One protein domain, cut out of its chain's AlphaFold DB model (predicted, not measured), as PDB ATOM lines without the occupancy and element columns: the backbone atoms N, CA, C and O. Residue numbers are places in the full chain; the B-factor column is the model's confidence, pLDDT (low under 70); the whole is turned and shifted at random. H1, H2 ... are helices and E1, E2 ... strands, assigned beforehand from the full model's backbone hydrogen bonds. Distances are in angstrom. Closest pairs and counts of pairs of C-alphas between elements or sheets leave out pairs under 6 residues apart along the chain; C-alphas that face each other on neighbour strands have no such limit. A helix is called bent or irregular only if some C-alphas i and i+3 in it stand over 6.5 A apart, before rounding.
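What this domain is: This is residues 12 to 113 of the 123 residues of an uncharacterized protein of Candidatus Rokubacteria bacterium (UniProt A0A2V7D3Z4). A parallel sheet of four strands, twisted by 59 degrees, lies between H3 on one face and H2 on the other; H1 sits by the last residues of E2 and E3, and short H4 follows E4. The printed part has 102 residues, with four named helices and four named strands along it as E1 H1 H2 E2 H3 E3 E4 H4; the sheet's order is E1 E2 E3 E4, the class mixed. It is compact, radius of gyration of the C-alphas 13.8 A, with spans of 44 by 28 by 21 A.

Where its parts are: Find C-alpha 12 at (58.790, 142.854, 23.391), where E1, residues 12 to 14, 6.3 A, begins. Next come H1, residues 16 to 27, 15.6 A; H2, residues 36 to 44, 11.7 A; E2, residues 51 to 55, 12.4 A; and H3, residues 59 to 74, 23.8 A, only just irregular with C-alphas 60 and 63 6.6 A apart. E3, residues 80 to 86, is 19.5 A, E4, residues 101 to 105, 12.7 A, and H4, residues 107 to 111, 5.9 A, ends at C-alpha 111 (46.216, 146.980, 8.689).

How they stand to each other: Within hydrogen-bond range look for N 13 and O 53, 2.8 A, between E1 and E2; N 54 and O 82, 2.8 A, between E2 and E3; N 103 and O 83, 2.8 A, between E3 and E4. In three layers, helices on both faces, H3 is 9.6 A over the sheet, along the strands, its Ala 65 and Val 81 of E3 the closest C-alphas at 6.4 A; H2 is on the opposite face at a height of 9.0 A, slantwise to the strands, its Ala 40 and Ile 12 of E1 the closest C-alphas at 6.9 A. H1 only grazes the sheet; H4 is only just not on it, with 4 pairs of C-alphas within 10 A. Two strand-helix-strand units, parallel neighbours joined through helices, are E1, H1 H2, E2, left-handed in crossover, and E2, H3, E3, right-handed. Every O i to N i+4 pair is within hydrogen-bond range in H1, H2 and H4, and 10 of 12 in H3.

The domain as a whole: The C-alphas farthest apart, of Thr 30 and Ser 76, are 44.5 A apart. The printed part has no cut, and the link from E3 to E4 is long, 14 residues. Mean pLDDT of the printed part is 73.1, with 41 residues under 70, among them 12 to 23 and 30 to 53.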
ATOM      1  N   ILE A  12      58.798 141.974  24.563       63.38
ATOM      2  CA  ILE A  12      58.790 142.854  23.391       63.38
ATOM      3  C   ILE A  12      59.383 144.203  23.768       63.38
ATOM      4  O   ILE A  12      58.923 144.851  24.707       63.38
ATOM      5  N   PHE A  13      60.385 144.629  23.005       65.56
ATOM      6  CA  PHE A  13      60.965 145.960  23.078       65.56
ATOM      7  C   PHE A  13      60.454 146.777  21.894       65.56
ATOM      8  O   PHE A  13      60.643 146.411  20.731       65.56
ATOM      9  N   VAL A  14      59.778 147.883  22.195       63.06
ATOM     10  CA  VAL A  14      59.194 148.769  21.186       63.06
ATOM     11  C   VAL A  14      59.900 150.108  21.239       63.06
ATOM     12  O   VAL A  14      59.780 150.839  22.219       63.06
ATOM     13  N   ASP A  15      60.606 150.438  20.162       69.56
ATOM     14  CA  ASP A  15      61.068 151.800  19.925       69.56
ATOM     15  C   ASP A  15      59.964 152.558  19.183       69.56
ATOM     16  O   ASP A  15      59.808 152.459  17.964       69.56
ATOM     17  N   GLY A  16      59.156 153.300  19.940       60.81
ATOM     18  CA  GLY A  16      57.976 153.964  19.398       60.81
ATOM     19  C   GLY A  16      58.285 155.059  18.368       60.81
ATOM     20  O   GLY A  16      57.486 155.284  17.452       60.81
ATOM     21  N   GLN A  17      59.440 155.723  18.469       65.62
ATOM     22  CA  GLN A  17      59.807 156.801  17.552       65.62
ATOM     23  C   GLN A  17      60.261 156.229  16.208       65.62
ATOM     24  O   GLN A  17      59.796 156.679  15.156       65.62
ATOM     25  N   ASN A  18      61.106 155.198  16.233       67.12
ATOM     26  CA  ASN A  18      61.563 154.534  15.016       67.12
ATOM     27  C   ASN A  18      60.410 153.786  14.325       67.12
ATOM     28  O   ASN A  18      60.201 153.942  13.119       67.12
ATOM     29  N   LEU A  19      59.568 153.094  15.100       64.88
ATOM     30  CA  LEU A  19      58.367 152.430  14.590       64.88
ATOM     31  C   LEU A  19      57.398 153.416  13.922       64.88
ATOM     32  O   LEU A  19      56.897 153.139  12.832       64.88
ATOM     33  N   PHE A  20      57.161 154.586  14.524       67.31
ATOM     34  CA  PHE A  20      56.321 155.620  13.915       67.31
ATOM     35  C   PHE A  20      56.927 156.166  12.616       67.31
ATOM     36  O   PHE A  20      56.214 156.305  11.622       67.31
ATOM     37  N   HIS A  21      58.231 156.456  12.585       69.62
ATOM     38  CA  HIS A  21      58.887 156.936  11.368       69.62
ATOM     39  C   HIS A  21      58.844 155.899  10.239       69.62
ATOM     40  O   HIS A  21      58.518 156.267   9.107       69.62
ATOM     41  N   ALA A  22      59.081 154.623  10.553       68.81
ATOM     42  CA  ALA A  22      58.984 153.519   9.607       68.81
ATOM     43  C   ALA A  22      57.544 153.315   9.104       68.81
ATOM     44  O   ALA A  22      57.326 153.176   7.901       68.81
ATOM     45  N   ALA A  23      56.542 153.364   9.989       68.12
ATOM     46  CA  ALA A  23      55.129 153.257   9.615       68.12
ATOM     47  C   ALA A  23      54.655 154.452   8.773       68.12
ATOM     48  O   ALA A  23      53.918 154.277   7.800       68.12
ATOM     49  N   ARG A  24      55.108 155.670   9.091       76.44
ATOM     50  CA  ARG A  24      54.860 156.867   8.276       76.44
ATOM     51  C   ARG A  24      55.466 156.730   6.883       76.44
ATOM     52  O   ARG A  24      54.790 157.053   5.913       76.44
ATOM     53  N   GLU A  25      56.709 156.266   6.770       70.62
ATOM     54  CA  GLU A  25      57.362 156.058   5.469       70.62
ATOM     55  C   GLU A  25      56.668 154.957   4.655       70.62
ATOM     56  O   GLU A  25      56.404 155.136   3.467       70.62
ATOM     57  N   ALA A  26      56.343 153.830   5.289       70.31
ATOM     58  CA  ALA A  26      55.755 152.679   4.612       70.31
ATOM     59  C   ALA A  26      54.283 152.894   4.222       70.31
ATOM     60  O   ALA A  26      53.839 152.365   3.201       70.31
ATOM     61  N   PHE A  27      53.518 153.645   5.023       77.44
ATOM     62  CA  PHE A  27      52.053 153.679   4.918       77.44
ATOM     63  C   PHE A  27      51.432 155.082   4.861       77.44
ATOM     64  O   PHE A  27      50.250 155.191   4.543       77.44
ATOM     65  N   GLY A  28      52.195 156.152   5.107       74.31
ATOM     66  CA  GLY A  28      51.733 157.537   4.948       74.31
ATOM     67  C   GLY A  28      50.980 158.143   6.141       74.31
ATOM     68  O   GLY A  28      50.341 159.181   5.985       74.31
ATOM     69  N   TYR A  29      51.036 157.537   7.331       71.06
ATOM     70  CA  TYR A  29      50.370 158.063   8.531       71.06
ATOM     71  C   TYR A  29      51.073 159.302   9.112       71.06
ATOM     72  O   TYR A  29      52.297 159.350   9.202       71.06
ATOM     73  N   THR A  30      50.308 160.312   9.539       69.00
ATOM     74  CA  THR A  30      50.845 161.607  10.008       69.00
ATOM     75  C   THR A  30      50.965 161.739  11.530       69.00
ATOM     76  O   THR A  30      51.498 162.739  12.006       69.00
ATOM     77  N   TYR A  31      50.519 160.741  12.295       55.25
ATOM     78  CA  TYR A  31      50.604 160.676  13.760       55.25
ATOM     79  C   TYR A  31      50.709 159.208  14.229       55.25
ATOM     80  O   TYR A  31      50.332 158.320  13.457       55.25
ATOM     81  N   PRO A  32      51.236 158.922  15.440       56.69
ATOM     82  CA  PRO A  32      51.353 157.557  15.949       56.69
ATOM     83  C   PRO A  32      49.957 156.962  16.141       56.69
ATOM     84  O   PRO A  32      49.183 157.453  16.958       56.69
ATOM     85  N   ASN A  33      49.615 155.949  15.348       66.25
ATOM     86  CA  ASN A  33      48.265 155.384  15.279       66.25
ATOM     87  C   ASN A  33      48.232 153.855  15.453       66.25
ATOM     88  O   ASN A  33      47.299 153.200  14.993       66.25
ATOM     89  N   TYR A  34      49.259 153.282  16.083       62.78
ATOM     90  CA  TYR A  34      49.331 151.857  16.396       62.78
ATOM     91  C   TYR A  34      49.022 151.618  17.879       62.78
ATOM     92  O   TYR A  34      49.493 152.354  18.746       62.78
ATOM     93  N   ASP A  35      48.259 150.566  18.173       65.81
ATOM     94  CA  ASP A  35      48.120 150.051  19.533       65.81
ATOM     95  C   ASP A  35      49.302 149.112  19.801       65.81
ATOM     96  O   ASP A  35      49.455 148.078  19.152       65.81
ATOM     97  N   VAL A  36      50.174 149.500  20.736       62.84
ATOM     98  CA  VAL A  36      51.368 148.724  21.106       62.84
ATOM     99  C   VAL A  36      50.989 147.347  21.633       62.84
ATOM    100  O   VAL A  36      51.701 146.390  21.347       62.84
ATOM    101  N   LEU A  37      49.880 147.229  22.366       61.00
ATOM    102  CA  LEU A  37      49.396 145.954  22.876       61.00
ATOM    103  C   LEU A  37      48.789 145.124  21.752       61.00
ATOM    104  O   LEU A  37      49.105 143.949  21.681       61.00
ATOM    105  N   ALA A  38      48.014 145.710  20.838       63.91
ATOM    106  CA  ALA A  38      47.487 144.971  19.684       63.91
ATOM    107  C   ALA A  38      48.587 144.554  18.694       63.91
ATOM    108  O   ALA A  38      48.483 143.509  18.065       63.91
ATOM    109  N   LEU A  39      49.653 145.347  18.554       61.72
ATOM    110  CA  LEU A  39      50.817 145.010  17.734       61.72
ATOM    111  C   LEU A  39      51.678 143.941  18.412       61.72
ATOM    112  O   LEU A  39      52.087 142.984  17.760       61.72
ATOM    113  N   ALA A  40      51.923 144.084  19.718       64.19
ATOM    114  CA  ALA A  40      52.561 143.069  20.549       64.19
ATOM    115  C   ALA A  40      51.809 141.743  20.458       64.19
ATOM    116  O   ALA A  40      52.408 140.698  20.239       64.19
ATOM    117  N   ASP A  41      50.489 141.811  20.566       62.66
ATOM    118  CA  ASP A  41      49.581 140.693  20.435       62.66
ATOM    119  C   ASP A  41      49.628 140.144  19.005       62.66
ATOM    120  O   ASP A  41      50.029 139.015  18.817       62.66
ATOM    121  N   ALA A  42      49.438 140.910  17.937       62.75
ATOM    122  CA  ALA A  42      49.569 140.386  16.569       62.75
ATOM    123  C   ALA A  42      50.932 139.724  16.263       62.75
ATOM    124  O   ALA A  42      51.009 138.784  15.466       62.75
ATOM    125  N   VAL A  43      52.004 140.188  16.910       61.38
ATOM    126  CA  VAL A  43      53.348 139.598  16.845       61.38
ATOM    127  C   VAL A  43      53.470 138.337  17.721       61.38
ATOM    128  O   VAL A  43      54.141 137.387  17.317       61.38
ATOM    129  N   CYS A  44      52.817 138.278  18.887       60.22
ATOM    130  CA  CYS A  44      52.969 137.206  19.884       60.22
ATOM    131  C   CYS A  44      51.790 136.216  19.998       60.22
ATOM    132  O   CYS A  44      51.967 135.113  20.516       60.22
ATOM    133  N   HIS A  45      50.607 136.542  19.480       52.19
ATOM    134  CA  HIS A  45      49.327 135.831  19.633       52.19
ATOM    135  C   HIS A  45      49.210 134.606  18.718       52.19
ATOM    136  O   HIS A  45      48.182 133.938  18.681       52.19
ATOM    137  N   ARG A  46      50.313 134.216  18.066       52.03
ATOM    138  CA  ARG A  46      50.513 132.829  17.624       52.03
ATOM    139  C   ARG A  46      50.745 131.851  18.790       52.03
ATOM    140  O   ARG A  46      50.830 130.658  18.550       52.03
ATOM    141  N   GLY A  47      50.794 132.315  20.047       39.16
ATOM    142  CA  GLY A  47      50.792 131.439  21.231       39.16
ATOM    143  C   GLY A  47      52.086 130.638  21.411       39.16
ATOM    144  O   GLY A  47      52.055 129.496  21.862       39.16
ATOM    145  N   GLU A  48      53.224 131.219  21.022       46.22
ATOM    146  CA  GLU A  48      54.364 130.439  20.535       46.22
ATOM    147  C   GLU A  48      55.762 130.876  21.043       46.22
ATOM    148  O   GLU A  48      56.725 130.412  20.446       46.22
ATOM    149  N   TYR A  49      55.996 131.744  22.050       54.56
ATOM    150  CA  TYR A  49      57.332 132.421  22.082       54.56
ATOM    151  C   TYR A  49      58.018 132.707  23.421       54.56
ATOM    152  O   TYR A  49      57.457 133.494  24.143       54.56
ATOM    153  N   ASP A  50      59.228 132.146  23.679       56.91
ATOM    154  CA  ASP A  50      60.298 132.605  24.607       56.91
ATOM    155  C   ASP A  50      61.218 133.583  23.842       56.91
ATOM    156  O   ASP A  50      62.419 133.360  23.693       56.91
ATOM    157  N   VAL A  51      60.631 134.586  23.188       60.22
ATOM    158  CA  VAL A  51      61.311 135.399  22.162       60.22
ATOM    159  C   VAL A  51      61.400 136.846  22.617       60.22
ATOM    160  O   VAL A  51      60.410 137.407  23.089       60.22
ATOM    161  N   ALA A  52      62.574 137.452  22.434       62.94
ATOM    162  CA  ALA A  52      62.744 138.895  22.499       62.94
ATOM    163  C   ALA A  52      62.425 139.493  21.119       62.94
ATOM    164  O   ALA A  52      63.177 139.273  20.167       62.94
ATOM    165  N   VAL A  53      61.311 140.215  20.972       65.12
ATOM    166  CA  VAL A  53      60.978 140.884  19.702       65.12
ATOM    167  C   VAL A  53      61.282 142.367  19.806       65.12
ATOM    168  O   VAL A  53      60.774 143.047  20.691       65.12
ATOM    169  N   ILE A  54      62.101 142.866  18.884       70.06
ATOM    170  CA  ILE A  54      62.424 144.282  18.752       70.06
ATOM    171  C   ILE A  54      61.643 144.831  17.561       70.06
ATOM    172  O   ILE A  54      61.885 144.454  16.411       70.06
ATOM    173  N   LEU A  55      60.704 145.732  17.832       69.19
ATOM    174  CA  LEU A  55      59.978 146.475  16.802       69.19
ATOM    175  C   LEU A  55      60.782 147.722  16.423       69.19
ATOM    176  O   LEU A  55      60.493 148.826  16.877       69.19
ATOM    177  N   SER A  56      61.848 147.514  15.649       71.44
ATOM    178  CA  SER A  56      62.740 148.565  15.149       71.44
ATOM    179  C   SER A  56      63.602 148.047  13.991       71.44
ATOM    180  O   SER A  56      63.816 146.838  13.849       71.44
ATOM    181  N   GLN A  57      64.125 148.969  13.178       72.50
ATOM    182  CA  GLN A  57      65.171 148.705  12.177       72.50
ATOM    183  C   GLN A  57      66.532 149.312  12.562       72.50
ATOM    184  O   GLN A  57      67.470 149.265  11.757       72.50
ATOM    185  N   ASP A  58      66.644 149.878  13.767       77.12
ATOM    186  CA  ASP A  58      67.856 150.547  14.234       77.12
ATOM    187  C   ASP A  58      68.994 149.559  14.501       77.12
ATOM    188  O   ASP A  58      68.861 148.627  15.295       77.12
ATOM    189  N   GLN A  59      70.128 149.760  13.832       77.06
ATOM    190  CA  GLN A  59      71.265 148.856  13.974       77.06
ATOM    191  C   GLN A  59      71.964 148.992  15.328       77.06
ATOM    192  O   GLN A  59      72.673 148.057  15.701       77.06
ATOM    193  N   ASP A  60      71.717 150.061  16.083       73.38
ATOM    194  CA  ASP A  60      72.282 150.238  17.425       73.38
ATOM    195  C   ASP A  60      71.835 149.116  18.385       73.38
ATOM    196  O   ASP A  60      72.586 148.688  19.257       73.38
ATOM    197  N   PHE A  61      70.663 148.508  18.156       70.19
ATOM    198  CA  PHE A  61      70.208 147.341  18.926       70.19
ATOM    199  C   PHE A  61      70.924 146.025  18.573       70.19
ATOM    200  O   PHE A  61      70.670 144.999  19.209       70.19
ATOM    201  N   SER A  62      71.808 146.009  17.571       76.94
ATOM    202  CA  SER A  62      72.518 144.785  17.176       76.94
ATOM    203  C   SER A  62      73.500 144.290  18.240       76.94
ATOM    204  O   SER A  62      73.667 143.079  18.369       76.94
ATOM    205  N   GLU A  63      74.075 145.184  19.053       65.88
ATOM    206  CA  GLU A  63      74.931 144.810  20.189       65.88
ATOM    207  C   GLU A  63      74.129 144.073  21.266       65.88
ATOM    208  O   GLU A  63      74.544 143.024  21.751       65.88
ATOM    209  N   VAL A  64      72.921 144.560  21.565       68.31
ATOM    210  CA  VAL A  64      71.998 143.906  22.504       68.31
ATOM    211  C   VAL A  64      71.568 142.535  21.977       68.31
ATOM    212  O   VAL A  64      71.511 141.565  22.732       68.31
ATOM    213  N   ALA A  65      71.283 142.428  20.676       76.31
ATOM    214  CA  ALA A  65      70.931 141.156  20.051       76.31
ATOM    215  C   ALA A  65      72.083 140.137  20.106       76.31
ATOM    216  O   ALA A  65      71.837 138.950  20.334       76.31
ATOM    217  N   GLU A  66      73.325 140.587  19.912       76.69
ATOM    218  CA  GLU A  66      74.511 139.737  20.039       76.69
ATOM    219  C   GLU A  66      74.709 139.281  21.492       76.69
ATOM    220  O   GLU A  66      74.851 138.082  21.729       76.69
ATOM    221  N   GLU A  67      74.611 140.186  22.469       68.94
ATOM    222  CA  GLU A  67      74.762 139.859  23.893       68.94
ATOM    223  C   GLU A  67      73.715 138.838  24.364       68.94
ATOM    224  O   GLU A  67      74.037 137.862  25.044       68.94
ATOM    225  N   ILE A  68      72.455 138.979  23.933       72.94
ATOM    226  CA  ILE A  68      71.406 137.995  24.238       72.94
ATOM    227  C   ILE A  68      71.776 136.611  23.688       72.94
ATOM    228  O   ILE A  68      71.544 135.603  24.358       72.94
ATOM    229  N   ARG A  69      72.367 136.534  22.488       76.19
ATOM    230  CA  ARG A  69      72.818 135.257  21.911       76.19
ATOM    231  C   ARG A  69      73.994 134.664  22.679       76.19
ATOM    232  O   ARG A  69      74.022 133.444  22.838       76.19
ATOM    233  N   VAL A  70      74.924 135.487  23.159       72.25
ATOM    234  CA  VAL A  70      76.038 135.046  24.014       72.25
ATOM    235  C   VAL A  70      75.493 134.457  25.315       72.25
ATOM    236  O   VAL A  70      75.735 133.284  25.600       72.25
ATOM    237  N   ILE A  71      74.642 135.194  26.033       66.25
ATOM    238  CA  ILE A  71      74.021 134.735  27.288       66.25
ATOM    239  C   ILE A  71      73.217 133.444  27.073       66.25
ATOM    240  O   ILE A  71      73.264 132.528  27.899       66.25
ATOM    241  N   ALA A  72      72.484 133.343  25.960       73.38
ATOM    242  CA  ALA A  72      71.728 132.145  25.599       73.38
ATOM    243  C   ALA A  72      72.624 130.909  25.461       73.38
ATOM    244  O   ALA A  72      72.273 129.819  25.921       73.38
ATOM    245  N   GLN A  73      73.785 131.076  24.823       73.88
ATOM    246  CA  GLN A  73      74.765 130.009  24.662       73.88
ATOM    247  C   GLN A  73      75.383 129.621  26.005       73.88
ATOM    248  O   GLN A  73      75.368 128.438  26.346       73.88
ATOM    249  N   GLU A  74      75.850 130.596  26.788       70.88
ATOM    250  CA  GLU A  74      76.491 130.365  28.088       70.88
ATOM    251  C   GLU A  74      75.564 129.662  29.080       70.88
ATOM    252  O   GLU A  74      75.962 128.722  29.769       70.88
ATOM    253  N   ARG A  75      74.298 130.086  29.136       72.06
ATOM    254  CA  ARG A  75      73.314 129.546  30.083       72.06
ATOM    255  C   ARG A  75      72.598 128.306  29.578       72.06
ATOM    256  O   ARG A  75      71.722 127.800  30.275       72.06
ATOM    257  N   SER A  76      72.934 127.824  28.377       71.62
ATOM    258  CA  SER A  76      72.175 126.769  27.698       71.62
ATOM    259  C   SER A  76      70.672 127.059  27.730       71.62
ATOM    260  O   SER A  76      69.865 126.190  28.060       71.62
ATOM    261  N   TRP A  77      70.306 128.300  27.406       74.00
ATOM    262  CA  TRP A  77      68.932 128.789  27.411       74.00
ATOM    263  C   TRP A  77      68.431 128.956  25.974       74.00
ATOM    264  O   TRP A  77      69.139 129.459  25.101       74.00
ATOM    265  N   TRP A  78      67.215 128.480  25.703       73.69
ATOM    266  CA  TRP A  78      66.573 128.678  24.412       73.69
ATOM    267  C   TRP A  78      65.919 130.058  24.385       73.69
ATOM    268  O   TRP A  78      65.003 130.320  25.160       73.69
ATOM    269  N   ILE A  79      66.386 130.925  23.490       73.75
ATOM    270  CA  ILE A  79      65.802 132.242  23.227       73.75
ATOM    271  C   ILE A  79      66.067 132.610  21.769       73.75
ATOM    272  O   ILE A  79      67.141 132.326  21.231       73.75
ATOM    273  N   LYS A  80      65.091 133.238  21.115       75.31
ATOM    274  CA  LYS A  80      65.280 133.867  19.802       75.31
ATOM    275  C   LYS A  80      65.136 135.375  19.939       75.31
ATOM    276  O   LYS A  80      64.372 135.853  20.776       75.31
ATOM    277  N   VAL A  81      65.868 136.106  19.106       77.94
ATOM    278  CA  VAL A  81      65.765 137.564  19.003       77.94
ATOM    279  C   VAL A  81      65.342 137.891  17.589       77.94
ATOM    280  O   VAL A  81      66.046 137.516  16.649       77.94
ATOM    281  N   ALA A  82      64.216 138.579  17.438       83.75
ATOM    282  CA  ALA A  82      63.676 138.927  16.134       83.75
ATOM    283  C   ALA A  82      63.527 140.441  15.967       83.75
ATOM    284  O   ALA A  82      63.089 141.127  16.886       83.75
ATOM    285  N   SER A  83      63.868 140.951  14.785       83.75
ATOM    286  CA  SER A  83      63.596 142.330  14.374       83.75
ATOM    287  C   SER A  83      62.371 142.320  13.479       83.75
ATOM    288  O   SER A  83      62.421 141.814  12.355       83.75
ATOM    289  N   ALA A  84      61.269 142.857  13.994       85.25
ATOM    290  CA  ALA A  84      60.024 142.985  13.260       85.25
ATOM    291  C   ALA A  84      59.880 144.410  12.715       85.25
ATOM    292  O   ALA A  84      60.046 145.381  13.452       85.25
ATOM    293  N   TYR A  85      59.611 144.547  11.414       84.50
ATOM    294  CA  TYR A  85      59.619 145.853  10.748       84.50
ATOM    295  C   TYR A  85      58.658 145.929   9.555       84.50
ATOM    296  O   TYR A  85      58.515 144.943   8.829       84.50
ATOM    297  N   PRO A  86      58.020 147.087   9.299       85.81
ATOM    298  CA  PRO A  86      57.179 147.272   8.123       85.81
ATOM    299  C   PRO A  86      57.964 147.102   6.820       85.81
ATOM    300  O   PRO A  86      58.983 147.756   6.600       85.81
ATOM    301  N   LEU A  87      57.458 146.268   5.913       90.75
ATOM    302  CA  LEU A  87      58.031 146.090   4.584       90.75
ATOM    303  C   LEU A  87      56.963 146.281   3.506       90.75
ATOM    304  O   LEU A  87      55.936 145.603   3.475       90.75
ATOM    305  N   SER A  88      57.248 147.183   2.572       88.75
ATOM    306  CA  SER A  88      56.423 147.467   1.400       88.75
ATOM    307  C   SER A  88      57.300 147.645   0.150       88.75
ATOM    308  O   SER A  88      58.533 147.719   0.256       88.75
ATOM    309  N   PRO A  89      56.709 147.719  -1.057       87.38
ATOM    310  CA  PRO A  89      57.451 148.064  -2.269       87.38
ATOM    311  C   PRO A  89      58.133 149.440  -2.210       87.38
ATOM    312  O   PRO A  89      59.137 149.637  -2.885       87.38
ATOM    313  N   THR A  90      57.622 150.373  -1.399       85.25
ATOM    314  CA  THR A  90      58.150 151.742  -1.275       85.25
ATOM    315  C   THR A  90      59.157 151.913  -0.138       85.25
ATOM    316  O   THR A  90      59.809 152.951  -0.066       85.25
ATOM    317  N   THR A  91      59.321 150.915   0.738       83.75
ATOM    318  CA  THR A  91      60.241 150.991   1.883       83.75
ATOM    319  C   THR A  91      61.700 151.029   1.414       83.75
ATOM    320  O   THR A  91      62.155 150.090   0.747       83.75
ATOM    321  N   ARG A  92      62.456 152.068   1.806       81.81
ATOM    322  CA  ARG A  92      63.892 152.185   1.485       81.81
ATOM    323  C   ARG A  92      64.744 151.178   2.257       81.81
ATOM    324  O   ARG A  92      65.595 150.518   1.667       81.81
ATOM    325  N   ASN A  93      64.505 151.039   3.563       81.56
ATOM    326  CA  ASN A  93      65.221 150.085   4.407       81.56
ATOM    327  C   ASN A  93      64.495 148.732   4.458       81.56
ATOM    328  O   ASN A  93      63.434 148.598   5.058       81.56
ATOM    329  N   ARG A  94      65.075 147.708   3.831       87.88
ATOM    330  CA  ARG A  94      64.438 146.388   3.668       87.88
ATOM    331  C   ARG A  94      64.970 145.320   4.625       87.88
ATOM    332  O   ARG A  94      64.548 144.166   4.541       87.88
ATOM    333  N   ARG A  95      65.907 145.690   5.498       89.75
ATOM    334  CA  ARG A  95      66.577 144.788   6.439       89.75
ATOM    335  C   ARG A  95      66.143 145.053   7.873       89.75
ATOM    336  O   ARG A  95      65.806 146.183   8.225       89.75
ATOM    337  N   GLY A  96      66.196 144.003   8.679       86.19
ATOM    338  CA  GLY A  96      66.090 144.094  10.127       86.19
ATOM    339  C   GLY A  96      67.440 144.375  10.779       86.19
ATOM    340  O   GLY A  96      68.461 144.632  10.127       86.19
ATOM    341  N   ILE A  97      67.440 144.311  12.102       88.88
ATOM    342  CA  ILE A  97      68.630 144.474  12.935       88.88
ATOM    343  C   ILE A  97      69.578 143.294  12.693       88.88
ATOM    344  O   ILE A  97      69.151 142.138  12.627       88.88
ATOM    345  N   ASN A  98      70.873 143.553  12.528       86.38
ATOM    346  CA  ASN A  98      71.863 142.480  12.444       86.38
ATOM    347  C   ASN A  98      71.756 141.521  13.639       86.38
ATOM    348  O   ASN A  98      71.396 141.929  14.736       86.38
ATOM    349  N   ARG A  99      72.086 140.239  13.421       83.75
ATOM    350  CA  ARG A  99      72.048 139.199  14.470       83.75
ATOM    351  C   ARG A  99      70.653 138.947  15.050       83.75
ATOM    352  O   ARG A  99      70.516 138.307  16.085       83.75
ATOM    353  N   THR A 100      69.600 139.342  14.346       85.12
ATOM    354  CA  THR A 100      68.220 138.968  14.671       85.12
ATOM    355  C   THR A 100      67.610 138.136  13.553       85.12
ATOM    356  O   THR A 100      68.087 138.156  12.417       85.12
ATOM    357  N   ASP A 101      66.546 137.415  13.877       86.25
ATOM    358  CA  ASP A 101      65.663 136.828  12.882       86.25
ATOM    359  C   ASP A 101      64.780 137.950  12.312       86.25
ATOM    360  O   ASP A 101      64.133 138.691  13.053       86.25
ATOM    361  N   TRP A 102      64.781 138.143  10.995       89.62
ATOM    362  CA  TRP A 102      64.056 139.255  10.376       89.62
ATOM    363  C   TRP A 102      62.596 138.880  10.122       89.62
ATOM    364  O   TRP A 102      62.310 137.931   9.392       89.62
ATOM    365  N   LEU A 103      61.678 139.655  10.699       87.50
ATOM    366  CA  LEU A 103      60.230 139.477  10.601       87.50
ATOM    367  C   LEU A 103      59.599 140.657   9.839       87.50
ATOM    368  O   LEU A 103      59.113 141.611  10.451       87.50
ATOM    369  N   PRO A 104      59.602 140.636   8.496       88.88
ATOM    370  CA  PRO A 104      58.959 141.683   7.713       88.88
ATOM    371  C   PRO A 104      57.435 141.643   7.889       88.88
ATOM    372  O   PRO A 104      56.778 140.647   7.585       88.88
ATOM    373  N   ILE A 105      56.864 142.760   8.330       87.69
ATOM    374  CA  ILE A 105      55.426 142.968   8.498       87.69
ATOM    375  C   ILE A 105      54.889 143.594   7.213       87.69
ATOM    376  O   ILE A 105      55.209 144.735   6.872       87.69
ATOM    377  N   ASN A 106      54.076 142.840   6.474       88.75
ATOM    378  CA  ASN A 106      53.420 143.358   5.277       88.75
ATOM    379  C   ASN A 106      52.196 144.221   5.634       88.75
ATOM    380  O   ASN A 106      51.698 144.202   6.760       88.75
ATOM    381  N   ARG A 107      51.684 144.961   4.644       86.69
ATOM    382  CA  ARG A 107      50.526 145.849   4.819       86.69
ATOM    383  C   ARG A 107      49.292 145.133   5.370       86.69
ATOM    384  O   ARG A 107      48.636 145.674   6.242       86.69
ATOM    385  N   VAL A 108      49.004 143.920   4.899       89.31
ATOM    386  CA  VAL A 108      47.823 143.155   5.338       89.31
ATOM    387  C   VAL A 108      47.901 142.841   6.834       89.31
ATOM    388  O   VAL A 108      46.913 143.006   7.544       89.31
ATOM    389  N   MET A 109      49.076 142.432   7.320       85.94
ATOM    390  CA  MET A 109      49.311 142.181   8.743       85.94
ATOM    391  C   MET A 109      49.200 143.472   9.563       85.94
ATOM    392  O   MET A 109      48.544 143.474  10.599       85.94
ATOM    393  N   TYR A 110      49.792 144.570   9.085       84.94
ATOM    394  CA  TYR A 110      49.748 145.859   9.781       84.94
ATOM    395  C   TYR A 110      48.324 146.434   9.865       84.94
ATOM    396  O   TYR A 110      47.887 146.835  10.941       84.94
ATOM    397  N   ASP A 111      47.575 146.430   8.758       85.75
ATOM    398  CA  ASP A 111      46.216 146.980   8.689       85.75
ATOM    399  C   ASP A 111      45.241 146.227   9.614       85.75
ATOM    400  O   ASP A 111      44.300 146.818  10.146       85.75
ATOM    401  N   GLY A 112      45.492 144.937   9.863       82.62
ATOM    402  CA  GLY A 112      44.752 144.139  10.843       82.62
ATOM    403  C   GLY A 112      44.950 144.579  12.300       82.62
ATOM    404  O   GLY A 112      44.147 144.202  13.148       82.62
ATOM    405  N   CYS A 113      45.975 145.389  12.583       82.25
ATOM    406  CA  CYS A 113      46.354 145.838  13.927       82.25
ATOM    407  C   CYS A 113      46.007 147.313  14.200       82.25
ATOM    408  O   CYS A 113      46.402 147.851  15.234       82.25
TER     409      CYS A 113